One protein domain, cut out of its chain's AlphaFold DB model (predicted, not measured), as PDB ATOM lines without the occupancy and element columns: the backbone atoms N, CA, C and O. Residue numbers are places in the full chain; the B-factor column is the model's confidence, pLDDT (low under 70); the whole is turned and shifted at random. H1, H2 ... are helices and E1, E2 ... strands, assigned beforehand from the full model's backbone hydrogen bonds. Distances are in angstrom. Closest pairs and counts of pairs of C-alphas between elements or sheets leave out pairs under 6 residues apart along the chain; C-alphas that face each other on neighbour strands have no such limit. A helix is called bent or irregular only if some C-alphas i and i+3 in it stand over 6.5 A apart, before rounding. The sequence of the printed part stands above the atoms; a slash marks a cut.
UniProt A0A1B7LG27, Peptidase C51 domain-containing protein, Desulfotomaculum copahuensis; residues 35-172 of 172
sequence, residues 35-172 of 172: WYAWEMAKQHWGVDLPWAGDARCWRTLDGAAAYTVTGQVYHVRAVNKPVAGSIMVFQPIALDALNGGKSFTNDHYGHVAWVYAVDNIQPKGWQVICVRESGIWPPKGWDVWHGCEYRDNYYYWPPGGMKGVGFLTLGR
ATOM      1  N   TRP A  35      30.119  23.186 -14.224       94.31
ATOM      2  CA  TRP A  35      29.128  24.256 -14.172       94.31
ATOM      3  C   TRP A  35      29.696  25.496 -13.492       94.31
ATOM      4  O   TRP A  35      29.654  26.580 -14.072       94.31
ATOM      5  N   TYR A  36      30.304  25.321 -12.317       95.06
ATOM      6  CA  TYR A  36      30.847  26.430 -11.541       95.06
ATOM      7  C   TYR A  36      31.983  27.142 -12.283       95.06
ATOM      8  O   TYR A  36      31.983  28.365 -12.395       95.06
ATOM      9  N   ALA A  37      32.932  26.392 -12.855       96.25
ATOM     10  CA  ALA A  37      34.024  26.971 -13.636       96.25
ATOM     11  C   ALA A  37      33.523  27.705 -14.894       96.25
ATOM     12  O   ALA A  37      34.079  28.742 -15.261       96.25
ATOM     13  N   TRP A  38      32.466  27.198 -15.534       95.00
ATOM     14  CA  TRP A  38      31.846  27.839 -16.694       95.00
ATOM     15  C   TRP A  38      31.198  29.173 -16.310       95.00
ATOM     16  O   TRP A  38      31.423  30.187 -16.966       95.00
ATOM     17  N   GLU A  39      30.461  29.209 -15.202       94.06
ATOM     18  CA  GLU A  39      29.865  30.446 -14.702       94.06
ATOM     19  C   GLU A  39      30.920  31.461 -14.232       94.06
ATOM     20  O   GLU A  39      30.763  32.661 -14.455       94.06
ATOM     21  N   MET A  40      32.035  31.006 -13.646       95.94
ATOM     22  CA  MET A  40      33.165  31.885 -13.328       95.94
ATOM     23  C   MET A  40      33.780  32.490 -14.596       95.94
ATOM     24  O   MET A  40      34.066  33.687 -14.620       95.94
ATOM     25  N   ALA A  41      33.929  31.713 -15.674       95.75
ATOM     26  CA  ALA A  41      34.365  32.240 -16.968       95.75
ATOM     27  C   ALA A  41      33.385  33.298 -17.496       95.75
ATOM     28  O   ALA A  41      33.799  34.383 -17.903       95.75
ATOM     29  N   LYS A  42      32.080  33.049 -17.399       94.19
ATOM     30  CA  LYS A  42      31.067  34.036 -17.775       94.19
ATOM     31  C   LYS A  42      31.168  35.319 -16.954       94.19
ATOM     32  O   LYS A  42      31.162  36.408 -17.522       94.19
ATOM     33  N   GLN A  43      31.309  35.206 -15.637       94.44
ATOM     34  CA  GLN A  43      31.387  36.352 -14.734       94.44
ATOM     35  C   GLN A  43      32.679  37.163 -14.911       94.44
ATOM     36  O   GLN A  43      32.641  38.392 -14.895       94.44
ATOM     37  N   HIS A  44      33.822  36.491 -15.046       95.88
ATOM     38  CA  HIS A  44      35.135  37.135 -14.995       95.88
ATOM     39  C   HIS A  44      35.759  37.383 -16.366       95.88
ATOM     40  O   HIS A  44      36.493  38.356 -16.531       95.88
ATOM     41  N   TRP A  45      35.492  36.522 -17.345       95.69
ATOM     42  CA  TRP A  45      35.949  36.713 -18.721       95.69
ATOM     43  C   TRP A  45      34.877  37.327 -19.624       95.69
ATOM     44  O   TRP A  45      35.213  37.832 -20.693       95.69
ATOM     45  N   GLY A  46      33.602  37.313 -19.220       95.00
ATOM     46  CA  GLY A  46      32.507  37.855 -20.028       95.00
ATOM     47  C   GLY A  46      32.183  37.012 -21.265       95.00
ATOM     48  O   GLY A  46      31.624  37.544 -22.226       95.00
ATOM     49  N   VAL A  47      32.556  35.727 -21.263       94.19
ATOM     50  CA  VAL A  47      32.352  34.802 -22.387       94.19
ATOM     51  C   VAL A  47      31.588  33.556 -21.964       94.19
ATOM     52  O   VAL A  47      31.769  33.051 -20.859       94.19
ATOM     53  N   ASP A  48      30.800  33.023 -22.889       91.56
ATOM     54  CA  ASP A  48      30.266  31.672 -22.810       91.56
ATOM     55  C   ASP A  48      31.309  30.710 -23.407       91.56
ATOM     56  O   ASP A  48      31.749  30.869 -24.557       91.56
ATOM     57  N   LEU A  49      31.740  29.722 -22.618       93.81
ATOM     58  CA  LEU A  49      32.679  28.703 -23.086       93.81
ATOM     59  C   LEU A  49      31.953  27.621 -23.900       93.81
ATOM     60  O   LEU A  49      30.815  27.262 -23.576       93.81
ATOM     61  N   PRO A  50      32.605  27.042 -24.920       92.69
ATOM     62  CA  PRO A  50      32.070  25.881 -25.614       92.69
ATOM     63  C   PRO A  50      31.982  24.666 -24.678       92.69
ATOM     64  O   PRO A  50      32.740  24.526 -23.717       92.69
ATOM     65  N   TRP A  51      31.049  23.763 -24.976       92.50
ATOM     66  CA  TRP A  51      30.880  22.526 -24.220       92.50
ATOM     67  C   TRP A  51      32.038  21.557 -24.479       92.50
ATOM     68  O   TRP A  51      32.360  21.269 -25.631       92.50
ATOM     69  N   ALA A  52      32.628  21.019 -23.409       92.94
ATOM     70  CA  ALA A  52      33.748  20.080 -23.488       92.94
ATOM     71  C   ALA A  52      33.387  18.645 -23.066       92.94
ATOM     72  O   ALA A  52      34.240  17.767 -23.114       92.94
ATOM     73  N   GLY A  53      32.155  18.377 -22.623       92.50
ATOM     74  CA  GLY A  53      31.859  17.151 -21.872       92.50
ATOM     75  C   GLY A  53      32.399  17.246 -20.441       92.50
ATOM     76  O   GLY A  53      32.372  18.325 -19.858       92.50
ATOM     77  N   ASP A  54      32.866  16.146 -19.855       93.38
ATOM     78  CA  ASP A  54      33.352  16.124 -18.466       93.38
ATOM     79  C   ASP A  54      34.663  16.919 -18.242       93.38
ATOM     80  O   ASP A  54      35.319  17.365 -19.187       93.38
ATOM     81  N   ALA A  55      35.046  17.118 -16.977       95.62
ATOM     82  CA  ALA A  55      36.164  17.980 -16.589       95.62
ATOM     83  C   ALA A  55      37.511  17.573 -17.215       95.62
ATOM     84  O   ALA A  55      38.313  18.440 -17.566       95.62
ATOM     85  N   ARG A  56      37.780  16.276 -17.426       95.50
ATOM     86  CA  ARG A  56      39.048  15.829 -18.031       95.50
ATOM     87  C   ARG A  56      39.170  16.274 -19.486       95.50
ATOM     88  O   ARG A  56      40.286  16.476 -19.968       95.50
ATOM     89  N   CYS A  57      38.043  16.474 -20.165       97.00
ATOM     90  CA  CYS A  57      37.998  16.910 -21.549       97.00
ATOM     91  C   CYS A  57      38.215  18.417 -21.704       97.00
ATOM     92  O   CYS A  57      38.522  18.851 -22.802       97.00
ATOM     93  N   TRP A  58      38.170  19.228 -20.643       97.69
ATOM     94  CA  TRP A  58      38.328  20.686 -20.759       97.69
ATOM     95  C   TRP A  58      39.657  21.127 -21.384       97.69
ATOM     96  O   TRP A  58      39.745  22.203 -21.963       97.69
ATOM     97  N   ARG A  59      40.695  20.283 -21.351       95.06
ATOM     98  CA  ARG A  59      41.951  20.560 -22.065       95.06
ATOM     99  C   ARG A  59      41.790  20.654 -23.582       95.06
ATOM    100  O   ARG A  59      42.618  21.292 -24.220       95.06
ATOM    101  N   THR A  60      40.760  20.035 -24.158       96.62
ATOM    102  CA  THR A  60      40.476  20.118 -25.599       96.62
ATOM    103  C   THR A  60      39.932  21.483 -26.008       96.62
ATOM    104  O   THR A  60      39.842  21.755 -27.200       96.62
ATOM    105  N   LEU A  61      39.608  22.351 -25.041       97.06
ATOM    106  CA  LEU A  61      39.188  23.719 -25.314       97.06
ATOM    107  C   LEU A  61      40.332  24.612 -25.791       97.06
ATOM    108  O   LEU A  61      40.065  25.735 -26.196       97.06
ATOM    109  N   ASP A  62      41.588  24.168 -25.762       97.56
ATOM    110  CA  ASP A  62      42.686  24.953 -26.326       97.56
ATOM    111  C   ASP A  62      42.434  25.298 -27.805       97.56
ATOM    112  O   ASP A  62      42.156  24.428 -28.630       97.56
ATOM    113  N   GLY A  63      42.491  26.588 -28.130       96.44
ATOM    114  CA  GLY A  63      42.163  27.122 -29.450       96.44
ATOM    115  C   GLY A  63      40.665  27.196 -29.765       96.44
ATOM    116  O   GLY A  63      40.305  27.694 -30.830       96.44
ATOM    117  N   ALA A  64      39.779  26.747 -28.873       96.44
ATOM    118  CA  ALA A  64      38.342  26.831 -29.093       96.44
ATOM    119  C   ALA A  64      37.843  28.278 -28.966       96.44
ATOM    120  O   ALA A  64      38.286  29.045 -28.104       96.44
ATOM    121  N   ALA A  65      36.891  28.639 -29.826       94.81
ATOM    122  CA  ALA A  65      36.247  29.943 -29.800       94.81
ATOM    123  C   ALA A  65      35.292  30.055 -28.602       94.81
ATOM    124  O   ALA A  65      34.428  29.199 -28.401       94.81
ATOM    125  N   ALA A  66      35.430  31.136 -27.844       93.75
ATOM    126  CA  ALA A  66      34.525  31.551 -26.784       93.75
ATOM    127  C   ALA A  66      33.910  32.900 -27.159       93.75
ATOM    128  O   ALA A  66      34.596  33.792 -27.668       93.75
ATOM    129  N   TYR A  67      32.611  33.048 -26.924       91.88
ATOM    130  CA  TYR A  67      31.846  34.180 -27.435       91.88
ATOM    131  C   TYR A  67      31.343  35.033 -26.282       91.88
ATOM    132  O   TYR A  67      30.799  34.523 -25.308       91.88
ATOM    133  N   THR A  68      31.503  36.346 -26.396       90.06
ATOM    134  CA  THR A  68      30.792  37.275 -25.507       90.06
ATOM    135  C   THR A  68      29.310  37.329 -25.867       90.06
ATOM    136  O   THR A  68      28.929  37.048 -27.005       90.06
ATOM    137  N   VAL A  69      28.488  37.844 -24.950       80.31
ATOM    138  CA  VAL A  69      27.066  38.147 -25.211       80.31
ATOM    139  C   VAL A  69      26.887  39.095 -26.410       80.31
ATOM    140  O   VAL A  69      25.893  39.026 -27.124       80.31
ATOM    141  N   THR A  70      27.869  39.965 -26.666       87.12
ATOM    142  CA  THR A  70      27.872  40.896 -27.811       87.12
ATOM    143  C   THR A  70      28.393  40.296 -29.122       87.12
ATOM    144  O   THR A  70      28.483  41.004 -30.121       87.12
ATOM    145  N   GLY A  71      28.767  39.013 -29.136       84.56
ATOM    146  CA  GLY A  71      29.258  38.315 -30.326       84.56
ATOM    147  C   GLY A  71      30.750  38.493 -30.628       84.56
ATOM    148  O   GLY A  71      31.227  37.975 -31.634       84.56
ATOM    149  N   GLN A  72      31.517  39.188 -29.778       91.00
ATOM    150  CA  GLN A  72      32.982  39.194 -29.888       91.00
ATOM    151  C   GLN A  72      33.544  37.794 -29.637       91.00
ATOM    152  O   GLN A  72      33.118  37.128 -28.691       91.00
ATOM    153  N   VAL A  73      34.523  37.401 -30.455       93.12
ATOM    154  CA  VAL A  73      35.188  36.098 -30.380       93.12
ATOM    155  C   VAL A  73      36.527  36.238 -29.675       93.12
ATOM    156  O   VAL A  73      37.347  37.082 -30.034       93.12
ATOM    157  N   TYR A  74      36.741  35.374 -28.698       95.25
ATOM    158  CA  TYR A  74      38.008  35.144 -28.025       95.25
ATOM    159  C   TYR A  74      38.395  33.679 -28.201       95.25
ATOM    160  O   TYR A  74      37.555  32.847 -28.539       95.25
ATOM    161  N   HIS A  75      39.656  33.349 -27.947       96.44
ATOM    162  CA  HIS A  75      40.125  31.971 -28.013       96.44
ATOM    163  C   HIS A  75      40.621  31.532 -26.648       96.44
ATOM    164  O   HIS A  75      41.421  32.220 -26.005       96.44
ATOM    165  N   VAL A  76      40.148  30.374 -26.205       97.56
ATOM    166  CA  VAL A  76      40.689  29.720 -25.019       97.56
ATOM    167  C   VAL A  76      42.123  29.288 -25.321       97.56
ATOM    168  O   VAL A  76      42.431  28.835 -26.422       97.56
ATOM    169  N   ARG A  77      43.022  29.465 -24.354       97.62
ATOM    170  CA  ARG A  77      44.442  29.131 -24.472       97.62
ATOM    171  C   ARG A  77      44.883  28.275 -23.301       97.62
ATOM    172  O   ARG A  77      44.758  28.697 -22.147       97.62
ATOM    173  N   ALA A  78      45.454  27.115 -23.597       96.81
ATOM    174  CA  ALA A  78      46.127  26.297 -22.606       96.81
ATOM    175  C   ALA A  78      47.469  26.925 -22.210       96.81
ATOM    176  O   ALA A  78      48.283  27.317 -23.048       96.81
ATOM    177  N   VAL A  79      47.718  27.003 -20.905       96.00
ATOM    178  CA  VAL A  79      48.984  27.469 -20.338       96.00
ATOM    179  C   VAL A  79      49.482  26.489 -19.279       96.00
ATOM    180  O   VAL A  79      48.716  25.815 -18.590       96.00
ATOM    181  N   ASN A  80      50.807  26.406 -19.149       91.62
ATOM    182  CA  ASN A  80      51.473  25.425 -18.283       91.62
ATOM    183  C   ASN A  80      51.798  25.959 -16.881       91.62
ATOM    184  O   ASN A  80      52.392  25.249 -16.072       91.62
ATOM    185  N   LYS A  81      51.464  27.221 -16.598       94.44
ATOM    186  CA  LYS A  81      51.722  27.872 -15.312       94.44
ATOM    187  C   LYS A  81      50.417  28.399 -14.724       94.44
ATOM    188  O   LYS A  81      49.574  28.849 -15.500       94.44
ATOM    189  N   PRO A  82      50.267  28.382 -13.392       95.69
ATOM    190  CA  PRO A  82      49.102  28.961 -12.751       95.69
ATOM    191  C   PRO A  82      49.080  30.472 -12.957       95.69
ATOM    192  O   PRO A  82      50.105  31.149 -12.839       95.69
ATOM    193  N   VAL A  83      47.894  30.997 -13.248       96.56
ATOM    194  CA  VAL A  83      47.637  32.429 -13.410       96.56
ATOM    195  C   VAL A  83      46.320  32.752 -12.708       96.56
ATOM    196  O   VAL A  83      45.364  31.984 -12.806       96.56
ATOM    197  N   ALA A  84      46.256  33.870 -11.991       98.00
ATOM    198  CA  ALA A  84      44.995  34.342 -11.429       98.00
ATOM    199  C   ALA A  84      43.985  34.643 -12.552       98.00
ATOM    200  O   ALA A  84      44.345  35.186 -13.595       98.00
ATOM    201  N   GLY A  85      42.729  34.262 -12.350       97.94
ATOM    202  CA  GLY A  85      41.683  34.311 -13.367       97.94
ATOM    203  C   GLY A  85      41.801  33.226 -14.441       97.94
ATOM    204  O   GLY A  85      41.258  33.412 -15.525       97.94
ATOM    205  N   SER A  86      42.535  32.138 -14.188       98.31
ATOM    206  CA  SER A  86      42.577  30.952 -15.057       98.31
ATOM    207  C   SER A  86      41.674  29.837 -14.535       98.31
ATOM    208  O   SER A  86      41.294  29.824 -13.366       98.31
ATOM    209  N   ILE A  87      41.361  28.868 -15.390       98.62
ATOM    210  CA  ILE A  87      40.675  27.635 -14.996       98.62
ATOM    211  C   ILE A  87      41.723  26.541 -14.870       98.62
ATOM    212  O   ILE A  87      42.375  26.184 -15.848       98.62
ATOM    213  N   MET A  88      41.894  26.009 -13.669       98.56
ATOM    214  CA  MET A  88      42.759  24.871 -13.391       98.56
ATOM    215  C   MET A  88      42.034  23.581 -13.771       98.56
ATOM    216  O   MET A  88      40.891  23.380 -13.376       98.56
ATOM    217  N   VAL A  89      42.698  22.708 -14.530       98.12
ATOM    218  CA  VAL A  89      42.147  21.441 -15.025       98.12
ATOM    219  C   VAL A  89      42.981  20.272 -14.513       98.12
ATOM    220  O   VAL A  89      44.150  20.112 -14.887       98.12
ATOM    221  N   PHE A  90      42.351  19.420 -13.712       97.38
ATOM    222  CA  PHE A  90      42.913  18.191 -13.172       97.38
ATOM    223  C   PHE A  90      42.483  16.995 -14.016       97.38
ATOM    224  O   PHE A  90      41.300  16.704 -14.189       97.38
ATOM    225  N   GLN A  91      43.472  16.273 -14.521       96.62
ATOM    226  CA  GLN A  91      43.291  14.938 -15.074       96.62
ATOM    227  C   GLN A  91      43.199  13.913 -13.934       96.62
ATOM    228  O   GLN A  91      43.771  14.166 -12.870       96.62
ATOM    229  N   PRO A  92      42.586  12.737 -14.158       95.31
ATOM    230  CA  PRO A  92      42.444  11.702 -13.128       95.31
ATOM    231  C   PRO A  92      43.760  11.368 -12.405       95.31
ATOM    232  O   PRO A  92      43.820  11.392 -11.183       95.31
ATOM    233  N   ILE A  93      44.866  11.240 -13.149       94.62
ATOM    234  CA  ILE A  93      46.199  10.964 -12.578       94.62
ATOM    235  C   ILE A  93      46.685  12.023 -11.570       94.62
ATOM    236  O   ILE A  93      47.461  11.710 -10.669       94.62
ATOM    237  N   ALA A  94      46.268  13.284 -11.722       94.44
ATOM    238  CA  ALA A  94      46.602  14.330 -10.760       94.44
ATOM    239  C   ALA A  94      45.774  14.182  -9.479       94.44
ATOM    240  O   ALA A  94      46.304  14.371  -8.388       94.44
ATOM    241  N   LEU A  95      44.498  13.812  -9.610       93.31
ATOM    242  CA  LEU A  95      43.612  13.556  -8.475       93.31
ATOM    243  C   LEU A  95      44.092  12.350  -7.662       93.31
ATOM    244  O   LEU A  95      44.181  12.453  -6.441       93.31
ATOM    245  N   ASP A  96      44.513  11.273  -8.332       92.38
ATOM    246  CA  ASP A  96      45.149  10.118  -7.685       92.38
ATOM    247  C   ASP A  96      46.361  10.558  -6.859       92.38
ATOM    248  O   ASP A  96      46.480  10.222  -5.682       92.38
ATOM    249  N   ALA A  97      47.265  11.337  -7.465       91.56
ATOM    250  CA  ALA A  97      48.485  11.804  -6.812       91.56
ATOM    251  C   ALA A  97      48.186  12.679  -5.582       91.56
ATOM    252  O   ALA A  97      48.817  12.500  -4.539       91.56
ATOM    253  N   LEU A  98      47.200  13.577  -5.681       90.31
ATOM    254  CA  LEU A  98      46.740  14.410  -4.566       90.31
ATOM    255  C   LEU A  98      46.086  13.584  -3.449       90.31
ATOM    256  O   LEU A  98      46.160  13.967  -2.285       90.31
ATOM    257  N   ASN A  99      45.516  12.425  -3.784       89.31
ATOM    258  CA  ASN A  99      44.948  11.467  -2.842       89.31
ATOM    259  C   ASN A  99      45.943  10.355  -2.432       89.31
ATOM    260  O   ASN A  99      45.561   9.226  -2.119       89.31
ATOM    261  N   GLY A 100      47.250  10.641  -2.455       88.56
ATOM    262  CA  GLY A 100      48.281   9.691  -2.016       88.56
ATOM    263  C   GLY A 100      48.461   8.485  -2.945       88.56
ATOM    264  O   GLY A 100      48.794   7.395  -2.483       88.56
ATOM    265  N   GLY A 101      48.218   8.670  -4.244       85.56
ATOM    266  CA  GLY A 101      48.324   7.643  -5.282       85.56
ATOM    267  C   GLY A 101      47.122   6.700  -5.361       85.56
ATOM    268  O   GLY A 101      47.239   5.635  -5.964       85.56
ATOM    269  N   LYS A 102      45.998   7.048  -4.728       84.38
ATOM    270  CA  LYS A 102      44.794   6.214  -4.688       84.38
ATOM    271  C   LYS A 102      43.661   6.861  -5.462       84.38
ATOM    272  O   LYS A 102      43.251   7.975  -5.140       84.38
ATOM    273  N   SER A 103      43.093   6.096  -6.378       84.31
ATOM    274  CA  SER A 103      41.842   6.451  -7.029       84.31
ATOM    275  C   SER A 103      40.683   6.492  -6.039       84.31
ATOM    276  O   SER A 103      40.667   5.768  -5.036       84.31
ATOM    277  N   PHE A 104      39.710   7.348  -6.315       80.06
ATOM    278  CA  PHE A 104      38.464   7.453  -5.564       80.06
ATOM    279  C   PHE A 104      37.279   7.544  -6.520       80.06
ATOM    280  O   PHE A 104      37.415   7.858  -7.696       80.06
ATOM    281  N   THR A 105      36.083   7.235  -6.027       77.75
ATOM    282  CA  THR A 105      34.885   7.188  -6.869       77.75
ATOM    283  C   THR A 105      34.699   8.498  -7.647       77.75
ATOM    284  O   THR A 105      34.629   9.564  -7.038       77.75
ATOM    285  N   ASN A 106      34.557   8.394  -8.975       78.50
ATOM    286  CA  ASN A 106      34.348   9.493  -9.932       78.50
ATOM    287  C   ASN A 106      35.574  10.354 -10.288       78.50
ATOM    288  O   ASN A 106      35.423  11.323 -11.032       78.50
ATOM    289  N   ASP A 107      36.781  10.002  -9.845       81.81
ATOM    290  CA  ASP A 107      38.018  10.670 -10.280       81.81
ATOM    291  C   ASP A 107      38.259  10.603 -11.801       81.81
ATOM    292  O   ASP A 107      38.887  11.493 -12.381       81.81
ATOM    293  N   HIS A 108      37.704   9.590 -12.474       87.50
ATOM    294  CA  HIS A 108      37.848   9.349 -13.907       87.50
ATOM    295  C   HIS A 108      37.214  10.429 -14.784       87.50
ATOM    296  O   HIS A 108      37.513  10.461 -15.981       87.50
ATOM    297  N   TYR A 109      36.376  11.302 -14.214       91.88
ATOM    298  CA  TYR A 109      35.821  12.486 -14.878       91.88
ATOM    299  C   TYR A 109      36.747  13.706 -14.813       91.88
ATOM    300  O   TYR A 109      36.489  14.681 -15.512       91.88
ATOM    301  N   GLY A 110      37.827  13.661 -14.028       95.00
ATOM    302  CA  GLY A 110      38.683  14.816 -13.764       95.00
ATOM    303  C   GLY A 110      38.012  15.860 -12.867       95.00
ATOM    304  O   GLY A 110      36.951  15.632 -12.291       95.00
ATOM    305  N   HIS A 111      38.646  17.025 -12.741       96.06
ATOM    306  CA  HIS A 111      38.123  18.145 -11.955       96.06
ATOM    307  C   HIS A 111      38.556  19.482 -12.554       96.06
ATOM    308  O   HIS A 111      39.617  19.565 -13.176       96.06
ATOM    309  N   VAL A 112      37.755  20.528 -12.363       97.50
ATOM    310  CA  VAL A 112      38.112  21.896 -12.751       97.50
ATOM    311  C   VAL A 112      37.821  22.877 -11.624       97.50
ATOM    312  O   VAL A 112      36.866  22.709 -10.870       97.50
ATOM    313  N   ALA A 113      38.650  23.909 -11.514       97.94
ATOM    314  CA  ALA A 113      38.518  24.932 -10.485       97.94
ATOM    315  C   ALA A 113      38.917  26.307 -11.023       97.94
ATOM    316  O   ALA A 113      39.788  26.421 -11.887       97.94
ATOM    317  N   TRP A 114      38.299  27.362 -10.501       98.25
ATOM    318  CA  TRP A 114      38.633  28.737 -10.856       98.25
ATOM    319  C   TRP A 114      39.774  29.253  -9.983       98.25
ATOM    320  O   TRP A 114      39.632  29.324  -8.768       98.25
ATOM    321  N   VAL A 115      40.894  29.650 -10.581       98.62
ATOM    322  CA  VAL A 115      42.042  30.215  -9.860       98.62
ATOM    323  C   VAL A 115      41.781  31.689  -9.585       98.62
ATOM    324  O   VAL A 115      41.758  32.485 -10.519       98.62
ATOM    325  N   TYR A 116      41.637  32.092  -8.322       98.38
ATOM    326  CA  TYR A 116      41.428  33.506  -7.978       98.38
ATOM    327  C   TYR A 116      42.697  34.209  -7.482       98.38
ATOM    328  O   TYR A 116      42.785  35.429  -7.594       98.38
ATOM    329  N   ALA A 117      43.693  33.470  -6.984       98.44
ATOM    330  CA  ALA A 117      44.985  34.027  -6.587       98.44
ATOM    331  C   ALA A 117      46.121  33.014  -6.774       98.44
ATOM    332  O   ALA A 117      45.910  31.800  -6.750       98.44
ATOM    333  N   VAL A 118      47.333  33.531  -6.984       98.25
ATOM    334  CA  VAL A 118      48.561  32.737  -7.084       98.25
ATOM    335  C   VAL A 118      49.676  33.485  -6.370       98.25
ATOM    336  O   VAL A 118      50.065  34.566  -6.812       98.25
ATOM    337  N   ASP A 119      50.227  32.881  -5.324       98.06
ATOM    338  CA  ASP A 119      51.273  33.484  -4.502       98.06
ATOM    339  C   ASP A 119      52.567  32.678  -4.579       98.06
ATOM    340  O   ASP A 119      52.555  31.448  -4.574       98.06
ATOM    341  N   ASN A 120      53.709  33.365  -4.636       97.12
ATOM    342  CA  ASN A 120      55.011  32.708  -4.530       97.12
ATOM    343  C   ASN A 120      55.319  32.426  -3.059       97.12
ATOM    344  O   ASN A 120      55.240  33.325  -2.223       97.12
ATOM    345  N   ILE A 121      55.744  31.202  -2.759       96.56
ATOM    346  CA  ILE A 121      56.123  30.784  -1.408       96.56
ATOM    347  C   ILE A 121      57.570  30.287  -1.376       96.56
ATOM    348  O   ILE A 121      58.214  30.108  -2.410       96.56
ATOM    349  N   GLN A 122      58.098  30.089  -0.169       93.31
ATOM    350  CA  GLN A 122      59.381  29.416   0.017       93.31
ATOM    351  C   GLN A 122      59.190  27.891   0.039       93.31
ATOM    352  O   GLN A 122      58.202  27.420   0.603       93.31
ATOM    353  N   PRO A 123      60.137  27.115  -0.522       93.19
ATOM    354  CA  PRO A 123      61.370  27.566  -1.178       93.19
ATOM    355  C   PRO A 123      61.127  28.161  -2.577       93.19
ATOM    356  O   PRO A 123      60.125  27.867  -3.224       93.19
ATOM    357  N   LYS A 124      62.063  28.992  -3.062       94.69
ATOM    358  CA  LYS A 124      61.970  29.689  -4.362       94.69
ATOM    359  C   LYS A 124      61.455  28.782  -5.489       94.69
ATOM    360  O   LYS A 124      62.001  27.711  -5.745       94.69
ATOM    361  N   GLY A 125      60.463  29.288  -6.219       92.75
ATOM    362  CA  GLY A 125      59.848  28.619  -7.366       92.75
ATOM    363  C   GLY A 125      58.605  27.804  -7.014       92.75
ATOM    364  O   GLY A 125      57.908  27.378  -7.928       92.75
ATOM    365  N   TRP A 126      58.315  27.605  -5.726       97.31
ATOM    366  CA  TRP A 126      57.026  27.086  -5.288       97.31
ATOM    367  C   TRP A 126      55.967  28.179  -5.285       97.31
ATOM    368  O   TRP A 126      56.250  29.348  -5.006       97.31
ATOM    369  N   GLN A 127      54.734  27.777  -5.570       97.94
ATOM    370  CA  GLN A 127      53.576  28.656  -5.528       97.94
ATOM    371  C   GLN A 127      52.443  28.008  -4.729       97.94
ATOM    372  O   GLN A 127      52.351  26.782  -4.644       97.94
ATOM    373  N   VAL A 128      51.572  28.835  -4.161       98.06
ATOM    374  CA  VAL A 128      50.244  28.438  -3.691       98.06
ATOM    375  C   VAL A 128      49.236  28.948  -4.706       98.06
ATOM    376  O   VAL A 128      49.267  30.116  -5.087       98.06
ATOM    377  N   ILE A 129      48.371  28.055  -5.171       98.38
ATOM    378  CA  ILE A 129      47.269  28.363  -6.077       98.38
ATOM    379  C   ILE A 129      46.002  28.345  -5.239       98.38
ATOM    380  O   ILE A 129      45.618  27.284  -4.751       98.38
ATOM    381  N   CYS A 130      45.354  29.492  -5.090       98.50
ATOM    382  CA  CYS A 130      44.079  29.597  -4.395       98.50
ATOM    383  C   CYS A 130      42.952  29.508  -5.423       98.50
ATOM    384  O   CYS A 130      42.942  30.244  -6.419       98.50
ATOM    385  N   VAL A 131      42.014  28.593  -5.194       98.44
ATOM    386  CA  VAL A 131      40.932  28.303  -6.130       98.44
ATOM    387  C   VAL A 131      39.568  28.340  -5.467       98.44
ATOM    388  O   VAL A 131      39.440  28.044  -4.282       98.44
ATOM    389  N   ARG A 132      38.546  28.631  -6.270       97.50
ATOM    390  CA  ARG A 132      37.155  28.303  -5.974       97.50
ATOM    391  C   ARG A 132      36.752  27.076  -6.762       97.50
ATOM    392  O   ARG A 132      36.971  27.010  -7.973       97.50
ATOM    393  N   GLU A 133      36.158  26.117  -6.077       95.19
ATOM    394  CA  GLU A 133      35.774  24.845  -6.671       95.19
ATOM    395  C   GLU A 133      34.432  24.346  -6.151       95.19
ATOM    396  O   GLU A 133      34.040  24.634  -5.024       95.19
ATOM    397  N   SER A 134      33.755  23.563  -6.987       94.19
ATOM    398  CA  SER A 134      32.508  22.870  -6.669       94.19
ATOM    399  C   SER A 134      32.675  21.361  -6.895       94.19
ATOM    400  O   SER A 134      33.646  20.931  -7.510       94.19
ATOM    401  N   GLY A 135      31.747  20.536  -6.420       88.56
ATOM    402  CA  GLY A 135      31.729  19.093  -6.651       88.56
ATOM    403  C   GLY A 135      30.306  18.601  -6.887       88.56
ATOM    404  O   GLY A 135      29.358  19.295  -6.550       88.56
ATOM    405  N   ILE A 136      30.159  17.400  -7.453       83.44
ATOM    406  CA  ILE A 136      28.838  16.776  -7.670       83.44
ATOM    407  C   ILE A 136      28.151  16.462  -6.327       83.44
ATOM    408  O   ILE A 136      26.934  16.538  -6.207       83.44
ATOM    409  N   TRP A 137      28.948  16.122  -5.309       80.38
ATOM    410  CA  TRP A 137      28.485  15.810  -3.954       80.38
ATOM    411  C   TRP A 137      29.281  16.626  -2.930       80.38
ATOM    412  O   TRP A 137      30.172  16.085  -2.266       80.38
ATOM    413  N   PRO A 138      29.034  17.941  -2.854       77.88
ATOM    414  CA  PRO A 138      29.749  18.801  -1.931       77.88
ATOM    415  C   PRO A 138      29.439  18.399  -0.474       77.88
ATOM    416  O   PRO A 138      28.296  18.082  -0.131       77.88
ATOM    417  N   PRO A 139      30.454  18.327   0.407       77.88
ATOM    418  CA  PRO A 139      30.240  18.190   1.841       77.88
ATOM    419  C   PRO A 139      29.416  19.352   2.402       77.88
ATOM    420  O   PRO A 139      29.543  20.489   1.959       77.88
ATOM    421  N   LYS A 140      28.652  19.089   3.468       82.12
ATOM    422  CA  LYS A 140      27.909  20.141   4.176       82.12
ATOM    423  C   LYS A 140      28.839  21.263   4.654       82.12
ATOM    424  O   LYS A 140      29.919  20.989   5.177       82.12
ATOM    425  N   GLY A 141      28.349  22.500   4.572       84.00
ATOM    426  CA  GLY A 141      29.045  23.696   5.060       84.00
ATOM    427  C   GLY A 141      29.845  24.445   3.996       84.00
ATOM    428  O   GLY A 141      30.627  25.319   4.349       84.00
ATOM    429  N   TRP A 142      29.673  24.093   2.721       91.25
ATOM    430  CA  TRP A 142      30.158  24.881   1.589       91.25
ATOM    431  C   TRP A 142      29.242  26.087   1.347       91.25
ATOM    432  O   TRP A 142      28.062  26.064   1.707       91.25
ATOM    433  N   ASP A 143      29.794  27.145   0.757       92.50
ATOM    434  CA  ASP A 143      29.033  28.337   0.391       92.50
ATOM    435  C   ASP A 143      28.142  28.045  -0.818       92.50
ATOM    436  O   ASP A 143      28.469  27.210  -1.658       92.50
ATOM    437  N   VAL A 144      27.017  28.752  -0.941       89.88
ATOM    438  CA  VAL A 144      26.070  28.559  -2.050       89.88
ATOM    439  C   VAL A 144      26.107  29.757  -2.984       89.88
ATOM    440  O   VAL A 144      25.938  30.901  -2.562       89.88
ATOM    441  N   TRP A 145      26.256  29.494  -4.280       87.50
ATOM    442  CA  TRP A 145      26.148  30.503  -5.323       87.50
ATOM    443  C   TRP A 145      25.301  29.993  -6.484       87.50
ATOM    444  O   TRP A 145      25.625  28.981  -7.096       87.50
ATOM    445  N   HIS A 146      24.195  30.690  -6.772       86.12
ATOM    446  CA  HIS A 146      23.251  30.324  -7.841       86.12
ATOM    447  C   HIS A 146      22.775  28.852  -7.768       86.12
ATOM    448  O   HIS A 146      22.544  28.215  -8.788       86.12
ATOM    449  N   GLY A 147      22.629  28.307  -6.552       82.81
ATOM    450  CA  GLY A 147      22.242  26.907  -6.320       82.81
ATOM    451  C   GLY A 147      23.404  25.906  -6.341       82.81
ATOM    452  O   GLY A 147      23.219  24.760  -5.948       82.81
ATOM    453  N   CYS A 148      24.607  26.338  -6.716       87.69
ATOM    454  CA  CYS A 148      25.817  25.530  -6.714       87.69
ATOM    455  C   CYS A 148      26.589  25.712  -5.399       87.69
ATOM    456  O   CYS A 148      26.965  26.830  -5.040       87.69
ATOM    457  N   GLU A 149      26.837  24.618  -4.680       91.81
ATOM    458  CA  GLU A 149      27.714  24.623  -3.507       91.81
ATOM    459  C   GLU A 149      29.188  24.660  -3.939       91.81
ATOM    460  O   GLU A 149      29.622  23.883  -4.795       91.81
ATOM    461  N   TYR A 150      29.974  25.551  -3.340       94.44
ATOM    462  CA  TYR A 150      31.389  25.750  -3.639       94.44
ATOM    463  C   TYR A 150      32.198  26.053  -2.375       94.44
ATOM    464  O   TYR A 150      31.666  26.437  -1.335       94.44
ATOM    465  N   ARG A 151      33.518  25.910  -2.468       95.19
ATOM    466  CA  ARG A 151      34.452  26.326  -1.418       95.19
ATOM    467  C   ARG A 151      35.667  27.024  -1.998       95.19
ATOM    468  O   ARG A 151      36.018  26.816  -3.162       95.19
ATOM    469  N   ASP A 152      36.360  27.752  -1.137       96.94
ATOM    470  CA  ASP A 152      37.758  28.091  -1.357       96.94
ATOM    471  C   ASP A 152      38.651  26.895  -0.983       96.94
ATOM    472  O   ASP A 152      38.424  26.197   0.009       96.94
ATOM    473  N   ASN A 153      39.680  26.651  -1.787       96.12
ATOM    474  CA  ASN A 153      40.708  25.648  -1.530       96.12
ATOM    475  C   ASN A 153      42.071  26.152  -2.026       96.12
ATOM    476  O   ASN A 153      42.152  27.142  -2.757       96.12
ATOM    477  N   TYR A 154      43.150  25.475  -1.644       96.94
ATOM    478  CA  TYR A 154      44.490  25.800  -2.111       96.94
ATOM    479  C   TYR A 154      45.285  24.560  -2.516       96.94
ATOM    480  O   TYR A 154      45.168  23.486  -1.928       96.94
ATOM    481  N   TYR A 155      46.147  24.738  -3.514       97.00
ATOM    482  CA  TYR A 155      47.044  23.705  -4.016       97.00
ATOM    483  C   TYR A 155      48.480  24.210  -4.032       97.00
ATOM    484  O   TYR A 155      48.764  25.311  -4.503       97.00
ATOM    485  N   TYR A 156      49.403  23.375  -3.564       96.25
ATOM    486  CA  TYR A 156      50.828  23.641  -3.710       96.25
ATOM    487  C   TYR A 156      51.289  23.284  -5.121       96.25
ATOM    488  O   TYR A 156      51.048  22.181  -5.616       96.25
ATOM    489  N   TRP A 157      51.984  24.220  -5.756       96.50
ATOM    490  CA  TRP A 157      52.492  24.084  -7.109       96.50
ATOM    491  C   TRP A 157      54.022  24.081  -7.108       96.50
ATOM    492  O   TRP A 157      54.636  25.093  -6.753       96.50
ATOM    493  N   PRO A 158      54.659  22.966  -7.491       95.94
ATOM    494  CA  PRO A 158      56.110  22.883  -7.521       95.94
ATOM    495  C   PRO A 158      56.695  23.619  -8.745       95.94
ATOM    496  O   PRO A 158      56.017  23.753  -9.768       95.94
ATOM    497  N   PRO A 159      57.987  24.000  -8.715       94.50
ATOM    498  CA  PRO A 159      58.650  24.695  -9.825       94.50
ATOM    499  C   PRO A 159      58.595  23.946 -11.168       94.50
ATOM    500  O   PRO A 159      58.581  24.568 -12.227       94.50
ATOM    501  N   GLY A 160      58.576  22.608 -11.125       94.31
ATOM    502  CA  GLY A 160      58.475  21.738 -12.303       94.31
ATOM    503  C   GLY A 160      57.043  21.481 -12.784       94.31
ATOM    504  O   GLY A 160      56.852  20.764 -13.763       94.31
ATOM    505  N   GLY A 161      56.047  22.047 -12.101       94.88
ATOM    506  CA  GLY A 161      54.634  21.775 -12.323       94.88
ATOM    507  C   GLY A 161      54.179  20.397 -11.839       94.88
ATOM    508  O   GLY A 161      54.954  19.595 -11.319       94.88
ATOM    509  N   MET A 162      52.885  20.127 -11.994       94.75
ATOM    510  CA  MET A 162      52.259  18.878 -11.564       94.75
ATOM    511  C   MET A 162      51.746  18.093 -12.771       94.75
ATOM    512  O   MET A 162      50.973  18.601 -13.588       94.75
ATOM    513  N   LYS A 163      52.167  16.828 -12.888       95.38
ATOM    514  CA  LYS A 163      51.697  15.938 -13.956       95.38
ATOM    515  C   LYS A 163      50.174  15.818 -13.888       95.38
ATOM    516  O   LYS A 163      49.617  15.574 -12.827       95.38
ATOM    517  N   GLY A 164      49.510  15.963 -15.033       95.81
ATOM    518  CA  GLY A 164      48.050  15.882 -15.102       95.81
ATOM    519  C   GLY A 164      47.323  17.154 -14.663       95.81
ATOM    520  O   GLY A 164      46.101  17.180 -14.724       95.81
ATOM    521  N   VAL A 165      48.029  18.239 -14.334       97.56
ATOM    522  CA  VAL A 165      47.419  19.559 -14.109       97.56
ATOM    523  C   VAL A 165      47.797  20.522 -15.232       97.56
ATOM    524  O   VAL A 165      48.880  20.423 -15.805       97.56
ATOM    525  N   GLY A 166      46.856  21.365 -15.635       97.38
ATOM    526  CA  GLY A 166      47.039  22.397 -16.654       97.38
ATOM    527  C   GLY A 166      46.070  23.543 -16.407       97.38
ATOM    528  O   GLY A 166      45.196  23.423 -15.550       97.38
ATOM    529  N   PHE A 167      46.220  24.640 -17.141       98.38
ATOM    530  CA  PHE A 167      45.402  25.832 -16.940       98.38
ATOM    531  C   PHE A 167      44.851  26.332 -18.269       98.38
ATOM    532  O   PHE A 167      45.523  26.236 -19.295       98.38
ATOM    533  N   LEU A 168      43.644  26.884 -18.245       98.50
ATOM    534  CA  LEU A 168      43.020  27.552 -19.378       98.50
ATOM    535  C   LEU A 168      42.875  29.036 -19.068       98.50
ATOM    536  O   LEU A 168      42.460  29.424 -17.977       98.50
ATOM    537  N   THR A 169      43.208  29.862 -20.046       97.75
ATOM    538  CA  THR A 169      43.061  31.320 -20.000       97.75
ATOM    539  C   THR A 169      42.315  31.791 -21.236       97.75
ATOM    540  O   THR A 169      42.181  31.041 -22.204       97.75
ATOM    541  N   LEU A 170      41.851  33.037 -21.226       95.69
ATOM    542  CA  LEU A 170      41.273  33.658 -22.407       95.69
ATOM    543  C   LEU A 170      42.311  34.537 -23.111       95.69
ATOM    544  O   LEU A 170      42.925  35.409 -22.495       95.69
ATOM    545  N   GLY A 171      42.499  34.317 -24.409       89.69
ATOM    546  CA  GLY A 171      43.295  35.177 -25.276       89.69
ATOM    547  C   GLY A 171      42.436  35.891 -26.314       89.69
ATOM    548  O   GLY A 171      41.397  35.383 -26.734       89.69
ATOM    549  N   ARG A 172      42.895  37.070 -26.737       72.38
ATOM    550  CA  ARG A 172      42.403  37.725 -27.957       72.38
ATOM    551  C   ARG A 172      42.991  37.073 -29.201       72.38
ATOM    552  O   ARG A 172      44.132  36.558 -29.102       72.38
TER     553      ARG A 172
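This is residues 35 to 172 of the 172 residues of the protein "Peptidase C51 domain-containing protein" of Desulfotomaculum copahuensis (UniProt A0A1B7LG27). One long antiparallel sheet of eight strands, strongly twisted and curled like part of a barrel, wraps round helix H1. H2 packs on the same face of the sheet, over E8 and E3, while the small helix H3 only grazes the sheet. The printed part has 138 residues, with three named helices and eight named strands in the chain order H1 H2 E1 E2 E3 H3 E4 E5 E6 E7 E8. Across the sheet the order is E1 E2 E8 E3 E4 E5 E7 E6, and the class is mixed, helices and strands. The whole is compact and rounded, with a radius of gyration of the C-alphas of 14.8 A and spans of 44 by 36 by 24 A.

Start with the sheet at C-alpha 65, (36.247, 29.943, -29.800), where edge strand E1, residues 65 to 68, begins. Next across the sheet come E2, residues 73 to 79, 19.1 A long; E8, residues 165 to 171, 19.6 A long; and E3, residues 87 to 90. Then look for E4, residues 111 to 121, the longest strand by residues; it bends by 79 degrees at residue 116 and measures 24.4 A from first to last C-alpha. Beyond it are E5, residues 126 to 134, 24.9 A long; E7, residues 148 to 157, 26.7 A long; and the other edge strand E6, residues 143 to 145. Find C-alpha 35 at (29.128, 24.256, -14.172); from there H1, residues 35 to 45, runs 14.9 A. H2 is residues 55 to 61 and H3 residues 92 to 98. E8 ends at C-alpha 171, (43.295, 35.177, -25.276).

Look first at E3, whose centre is 2.9 A from the mean of the C-alphas. On one side of it is E8, with N 89 and O 166 2.8 A apart, and on the other side E4, with N 88 and O 113 also 2.8 A apart. E8 pairs with E2 at N 77 and O 169, 2.8 A. E2 pairs with E1 at N 66 and O 74, 2.8 A, and these two form a hairpin. The pairing of E4 is staggered: its residues 111 to 114 pair with E3 and its residues 114 to 121 with E5. E4 and E5 are a hairpin, with N 128 and O 119 2.8 A apart. E5 and E7 run antiparallel at 166 degrees, with N 131 and O 153 2.8 A apart. E6 and E7 are a hairpin, with N 150 and O 143 2.8 A apart. The sheet curls round H1; the closest C-alphas of H1 and E4 are those of Ala 37 and Trp 114, 5.7 A apart. H1 and E1 are near each other, with 7 pairs of C-alphas within 10 A. H1 and H2 on one face of the sheet make two layers, helices and sheet. H2 has a height over the sheet of 7.5 A and is only just over E8 and E3, with 3 of its 7 C-alphas falling on each. H2 and H3 are close but not clearly touching, their closest C-alphas, of Arg 56 and Pro 92, being 7.3 A apart. H1 and H3 are apart. In H1 and H3 every O i to N i+4 pair is within hydrogen-bond range, while in H2 it is 0 of 3, with 3 of 4 O i to N i+3 pairs within range. H2 is irregular, but only just: C-alphas 56 and 59 are 6.9 A apart.

The two C-alphas farthest apart, those of Thr 70 and Gly 100, are 45.3 A apart. The printed part has no cut, and it ends at residue 172, the chain's last. The one long link is residues 99 to 110, between H3 and E4. The mean pLDDT of the printed part is 93.2, and no printed residue is under 70.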